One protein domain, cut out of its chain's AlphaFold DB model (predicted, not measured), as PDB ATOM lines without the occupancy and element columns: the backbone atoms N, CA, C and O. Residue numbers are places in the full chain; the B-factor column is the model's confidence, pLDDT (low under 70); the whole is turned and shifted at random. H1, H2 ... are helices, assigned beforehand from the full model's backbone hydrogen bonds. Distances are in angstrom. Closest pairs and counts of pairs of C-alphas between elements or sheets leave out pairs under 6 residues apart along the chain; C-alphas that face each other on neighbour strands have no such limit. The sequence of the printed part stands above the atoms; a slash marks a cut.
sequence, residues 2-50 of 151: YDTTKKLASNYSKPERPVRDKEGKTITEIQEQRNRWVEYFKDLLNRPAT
ATOM      1  N   TYR A   2     140.766 172.154 166.149       69.81
ATOM      2  CA  TYR A   2     141.581 171.712 167.295       69.81
ATOM      3  C   TYR A   2     141.486 170.201 167.592       69.81
ATOM      4  O   TYR A   2     142.504 169.542 167.804       69.81
ATOM      5  N   ASP A   3     140.281 169.629 167.536       65.50
ATOM      6  CA  ASP A   3     140.058 168.221 167.902       65.50
ATOM      7  C   ASP A   3     140.694 167.228 166.922       65.50
ATOM      8  O   ASP A   3     141.202 166.183 167.328       65.50
ATOM      9  N   THR A   4     140.743 167.576 165.634       72.75
ATOM     10  CA  THR A   4     141.415 166.780 164.600       72.75
ATOM     11  C   THR A   4     142.935 166.821 164.756       72.75
ATOM     12  O   THR A   4     143.579 165.774 164.688       72.75
ATOM     13  N   THR A   5     143.515 167.989 165.050       70.69
ATOM     14  CA  THR A   5     144.957 168.130 165.317       70.69
ATOM     15  C   THR A   5     145.370 167.384 166.589       70.69
ATOM     16  O   THR A   5     146.383 166.688 166.592       70.69
ATOM     17  N   LYS A   6     144.555 167.444 167.651       74.75
ATOM     18  CA  LYS A   6     144.786 166.707 168.905       74.75
ATOM     19  C   LYS A   6     144.731 165.189 168.706       74.75
ATOM     20  O   LYS A   6     145.535 164.472 169.297       74.75
ATOM     21  N   LYS A   7     143.829 164.695 167.851       73.88
ATOM     22  CA  LYS A   7     143.698 163.263 167.534       73.88
ATOM     23  C   LYS A   7     144.884 162.722 166.726       73.88
ATOM     24  O   LYS A   7     145.296 161.595 166.963       73.88
ATOM     25  N   LEU A   8     145.458 163.521 165.822       68.81
ATOM     26  CA  LEU A   8     146.678 163.155 165.087       68.81
ATOM     27  C   LEU A   8     147.926 163.212 165.978       68.81
ATOM     28  O   LEU A   8     148.769 162.323 165.901       68.81
ATOM     29  N   ALA A   9     148.010 164.214 166.860       62.56
ATOM     30  CA  ALA A   9     149.083 164.325 167.843       62.56
ATOM     31  C   ALA A   9     149.032 163.200 168.889       62.56
ATOM     32  O   ALA A   9     150.075 162.747 169.326       62.56
ATOM     33  N   SER A  10     147.849 162.689 169.251       56.75
ATOM     34  CA  SER A  10     147.669 161.603 170.231       56.75
ATOM     35  C   SER A  10     148.397 160.293 169.895       56.75
ATOM     36  O   SER A  10     148.542 159.453 170.783       56.75
ATOM     37  N   ASN A  11     148.857 160.096 168.658       60.38
ATOM     38  CA  ASN A  11     149.570 158.892 168.228       60.38
ATOM     39  C   ASN A  11     151.062 158.935 168.614       60.38
ATOM     40  O   ASN A  11     151.930 158.571 167.819       60.38
ATOM     41  N   TYR A  12     151.376 159.400 169.826       60.38
ATOM     42  CA  TYR A  12     152.729 159.345 170.371       60.38
ATOM     43  C   TYR A  12     153.083 157.887 170.681       60.38
ATOM     44  O   TYR A  12     152.848 157.381 171.778       60.38
ATOM     45  N   SER A  13     153.660 157.198 169.699       66.50
ATOM     46  CA  SER A  13     154.521 156.051 169.980       66.50
ATOM     47  C   SER A  13     155.646 156.516 170.907       66.50
ATOM     48  O   SER A  13     156.136 157.643 170.768       66.50
ATOM     49  N   LYS A  14     156.029 155.678 171.879       65.69
ATOM     50  CA  LYS A  14     157.122 155.980 172.812       65.69
ATOM     51  C   LYS A  14     158.334 156.479 172.011       65.69
ATOM     52  O   LYS A  14     158.695 155.817 171.036       65.69
ATOM     53  N   PRO A  15     158.965 157.605 172.394       59.84
ATOM     54  CA  PRO A  15     160.186 158.031 171.730       59.84
ATOM     55  C   PRO A  15     161.205 156.891 171.816       59.84
ATOM     56  O   PRO A  15     161.454 156.355 172.895       59.84
ATOM     57  N   GLU A  16     161.778 156.521 170.669       58.72
ATOM     58  CA  GLU A  16     162.755 155.430 170.518       58.72
ATOM     59  C   GLU A  16     163.982 155.620 171.427       58.72
ATOM     60  O   GLU A  16     164.682 154.668 171.767       58.72
ATOM     61  N   ARG A  17     164.215 156.860 171.880       68.00
ATOM     62  CA  ARG A  17     165.284 157.219 172.808       68.00
ATOM     63  C   ARG A  17     164.718 157.867 174.077       68.00
ATOM     64  O   ARG A  17     164.183 158.975 173.998       68.00
ATOM     65  N   PRO A  18     164.852 157.223 175.250       74.69
ATOM     66  CA  PRO A  18     164.524 157.856 176.520       74.69
ATOM     67  C   PRO A  18     165.453 159.048 176.791       74.69
ATOM     68  O   PRO A  18     166.673 158.933 176.670       74.69
ATOM     69  N   VAL A  19     164.873 160.185 177.180       84.00
ATOM     70  CA  VAL A  19     165.624 161.366 177.633       84.00
ATOM     71  C   VAL A  19     166.240 161.056 178.996       84.00
ATOM     72  O   VAL A  19     165.556 160.519 179.865       84.00
ATOM     73  N   ARG A  20     167.524 161.379 179.184       88.19
ATOM     74  CA  ARG A  20     168.237 161.194 180.455       88.19
ATOM     75  C   ARG A  20     168.510 162.531 181.140       88.19
ATOM     76  O   ARG A  20     168.729 163.549 180.470       88.19
ATOM     77  N   ASP A  21     168.498 162.526 182.465       86.88
ATOM     78  CA  ASP A  21     168.987 163.642 183.272       86.88
ATOM     79  C   ASP A  21     170.523 163.750 183.194       86.88
ATOM     80  O   ASP A  21     171.173 163.096 182.369       86.88
ATOM     81  N   LYS A  22     171.111 164.661 183.969       86.12
ATOM     82  CA  LYS A  22     172.561 164.902 183.945       86.12
ATOM     83  C   LYS A  22     173.333 163.760 184.605       86.12
ATOM     84  O   LYS A  22     174.488 163.519 184.275       86.12
ATOM     85  N   GLU A  23     172.659 163.042 185.490       87.12
ATOM     86  CA  GLU A  23     173.120 161.895 186.255       87.12
ATOM     87  C   GLU A  23     172.975 160.583 185.456       87.12
ATOM     88  O   GLU A  23     173.419 159.523 185.897       87.12
ATOM     89  N   GLY A  24     172.390 160.644 184.253       84.06
ATOM     90  CA  GLY A  24     172.237 159.520 183.333       84.06
ATOM     91  C   GLY A  24     171.006 158.646 183.593       84.06
ATOM     92  O   GLY A  24     170.844 157.617 182.927       84.06
ATOM     93  N   LYS A  25     170.119 159.037 184.509       91.00
ATOM     94  CA  LYS A  25     168.859 158.354 184.804       91.00
ATOM     95  C   LYS A  25     167.791 158.744 183.784       91.00
ATOM     96  O   LYS A  25     167.681 159.881 183.334       91.00
ATOM     97  N   THR A  26     166.995 157.756 183.392       89.44
ATOM     98  CA  THR A  26     165.903 157.929 182.430       89.44
ATOM     99  C   THR A  26     164.759 158.749 183.022       89.44
ATOM    100  O   THR A  26     164.221 158.397 184.072       89.44
ATOM    101  N   ILE A  27     164.337 159.782 182.292       88.94
ATOM    102  CA  ILE A  27     163.199 160.639 182.614       88.94
ATOM    103  C   ILE A  27     161.950 160.110 181.904       88.94
ATOM    104  O   ILE A  27     161.871 160.095 180.669       88.94
ATOM    105  N   THR A  28     160.959 159.684 182.683       84.38
ATOM    106  CA  THR A  28     159.695 159.120 182.182       84.38
ATOM    107  C   THR A  28     158.554 160.138 182.154       84.38
ATOM    108  O   THR A  28     157.610 159.958 181.383       84.38
ATOM    109  N   GLU A  29     158.634 161.214 182.943       88.88
ATOM    110  CA  GLU A  29     157.601 162.246 183.020       88.88
ATOM    111  C   GLU A  29     157.807 163.361 181.980       88.88
ATOM    112  O   GLU A  29     158.887 163.931 181.836       88.88
ATOM    113  N   ILE A  30     156.734 163.733 181.273       84.81
ATOM    114  CA  ILE A  30     156.760 164.776 180.232       84.81
ATOM    115  C   ILE A  30     157.183 166.142 180.800       84.81
ATOM    116  O   ILE A  30     157.874 166.901 180.119       84.81
ATOM    117  N   GLN A  31     156.768 166.480 182.026       87.75
ATOM    118  CA  GLN A  31     157.135 167.754 182.654       87.75
ATOM    119  C   GLN A  31     158.638 167.822 182.934       87.75
ATOM    120  O   GLN A  31     159.294 168.790 182.554       87.75
ATOM    121  N   GLU A  32     159.197 166.760 183.510       89.12
ATOM    122  CA  GLU A  32     160.632 166.645 183.759       89.12
ATOM    123  C   GLU A  32     161.441 166.675 182.454       89.12
ATOM    124  O   GLU A  32     162.466 167.351 182.382       89.12
ATOM    125  N   GLN A  33     160.953 166.043 181.379       88.25
ATOM    126  CA  GLN A  33     161.600 166.128 180.065       88.25
ATOM    127  C   GLN A  33     161.643 167.567 179.544       88.25
ATOM    128  O   GLN A  33     162.674 168.010 179.040       88.25
ATOM    129  N   ARG A  34     160.551 168.331 179.680       89.19
ATOM    130  CA  ARG A  34     160.525 169.753 179.293       89.19
ATOM    131  C   ARG A  34     161.514 170.574 180.113       89.19
ATOM    132  O   ARG A  34     162.235 171.385 179.536       89.19
ATOM    133  N   ASN A  35     161.592 170.336 181.420       91.56
ATOM    134  CA  ASN A  35     162.558 171.009 182.288       91.56
ATOM    135  C   ASN A  35     164.000 170.687 181.871       91.56
ATOM    136  O   ASN A  35     164.820 171.598 181.746       91.56
ATOM    137  N   ARG A  36     164.281 169.420 181.537       93.06
ATOM    138  CA  ARG A  36     165.580 168.981 181.018       93.06
ATOM    139  C   ARG A  36     165.953 169.665 179.702       93.06
ATOM    140  O   ARG A  36     167.118 170.022 179.524       93.06
ATOM    141  N   TRP A  37     164.986 169.876 178.804       90.62
ATOM    142  CA  TRP A  37     165.185 170.639 177.567       90.62
ATOM    143  C   TRP A  37     165.498 172.109 177.844       90.62
ATOM    144  O   TRP A  37     166.461 172.635 177.292       90.62
ATOM    145  N   VAL A  38     164.730 172.769 178.717       91.94
ATOM    146  CA  VAL A  38     164.962 174.176 179.092       91.94
ATOM    147  C   VAL A  38     166.372 174.367 179.642       91.94
ATOM    148  O   VAL A  38     167.058 175.317 179.276       91.94
ATOM    149  N   GLU A  39     166.813 173.462 180.503       91.50
ATOM    150  CA  GLU A  39     168.148 173.490 181.084       91.50
ATOM    151  C   GLU A  39     169.248 173.230 180.051       91.50
ATOM    152  O   GLU A  39     170.198 174.003 179.974       91.50
ATOM    153  N   TYR A  40     169.085 172.215 179.197       89.94
ATOM    154  CA  TYR A  40     170.026 171.934 178.110       89.94
ATOM    155  C   TYR A  40     170.232 173.151 177.201       89.94
ATOM    156  O   TYR A  40     171.365 173.511 176.888       89.94
ATOM    157  N   PHE A  41     169.144 173.817 176.804       90.69
ATOM    158  CA  PHE A  41     169.228 175.009 175.966       90.69
ATOM    159  C   PHE A  41     169.834 176.202 176.702       90.69
ATOM    160  O   PHE A  41     170.568 176.971 176.087       90.69
ATOM    161  N   LYS A  42     169.583 176.357 178.006       90.25
ATOM    162  CA  LYS A  42     170.262 177.380 178.811       90.25
ATOM    163  C   LYS A  42     171.768 177.144 178.851       90.25
ATOM    164  O   LYS A  42     172.504 178.093 178.610       90.25
ATOM    165  N   ASP A  43     172.222 175.924 179.104       88.50
ATOM    166  CA  ASP A  43     173.655 175.609 179.156       88.50
ATOM    167  C   ASP A  43     174.315 175.792 177.779       88.50
ATOM    168  O   ASP A  43     175.406 176.352 177.675       88.50
ATOM    169  N   LEU A  44     173.629 175.380 176.708       86.06
ATOM    170  CA  LEU A  44     174.111 175.517 175.333       86.06
ATOM    171  C   LEU A  44     174.242 176.986 174.903       86.06
ATOM    172  O   LEU A  44     175.254 177.364 174.315       86.06
ATOM    173  N   LEU A  45     173.225 177.805 175.183       85.19
ATOM    174  CA  LEU A  45     173.169 179.202 174.739       85.19
ATOM    175  C   LEU A  45     173.973 180.148 175.636       85.19
ATOM    176  O   LEU A  45     174.450 181.170 175.154       85.19
ATOM    177  N   ASN A  46     174.145 179.811 176.917       89.94
ATOM    178  CA  ASN A  46     174.949 180.595 177.858       89.94
ATOM    179  C   ASN A  46     176.377 180.054 178.008       89.94
ATOM    180  O   ASN A  46     177.080 180.441 178.942       89.94
ATOM    181  N   ARG A  47     176.822 179.163 177.109       82.00
ATOM    182  CA  ARG A  47     178.202 178.674 177.094       82.00
ATOM    183  C   ARG A  47     179.146 179.880 176.943       82.00
ATOM    184  O   ARG A  47     179.085 180.553 175.912       82.00
ATOM    185  N   PRO A  48     180.015 180.164 177.930       78.12
ATOM    186  CA  PRO A  48     180.958 181.267 177.821       78.12
ATOM    187  C   PRO A  48     181.883 181.025 176.630       78.12
ATOM    188  O   PRO A  48     182.252 179.881 176.341       78.12
ATOM    189  N   ALA A  49     182.254 182.102 175.937       72.56
ATOM    190  CA  ALA A  49     183.235 182.025 174.868       72.56
ATOM    191  C   ALA A  49     184.510 181.372 175.417       72.56
ATOM    192  O   ALA A  49     185.090 181.841 176.399       72.56
ATOM    193  N   THR A  50     184.928 180.260 174.814       71.19
ATOM    194  CA  THR A  50     186.220 179.651 175.125       71.19
ATOM    195  C   THR A  50     187.308 180.672 174.803       71.19
ATOM    196  O   THR A  50     187.478 181.037 173.646       71.19
TER     197      THR A  50
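What this domain is: This is residues 2 to 50 of the 151 residues of an uncharacterized protein of Schistosoma mattheei (UniProt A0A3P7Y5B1). A short helix, H1, sits at the tip of a free arm, residues 2 to 16, far from a longer helix, H2, with a wide loop of the link between them folding back beside the first part of H2. At the other end, residues 41 to 50 stick out, of which 41 to 45 belong to H2. The printed part has 49 residues with two named helices, H1 then H2, and no named strand; the class is all helix, with 24 residues in named elements, under half. It is only just extended, close to loose, with a radius of gyration of the C-alphas of 14.9 A, and elongated, spanning 47 by 25 by 17 A.

How they stand to each other: H1, residues 2 to 9, and H2, residues 30 to 45, are apart. In H1 and H2 every O i to N i+4 pair is within hydrogen-bond range.

Where its parts are: H1 begins at C-alpha 2 (141.581, 171.712, 167.295). H2, 22.5 A long, runs from C-alpha 30 (156.760, 164.776, 180.232) to C-alpha 45 (173.169, 179.202, 174.739).

The domain as a whole: The C-alphas farthest apart, of Asp 3 and Thr 50, are 48.1 A apart. The printed part has no cut. The link from H1 to H2, 20 residues, is long. The pLDDT is under 70 at residues 2 to 3 and 8 to 17.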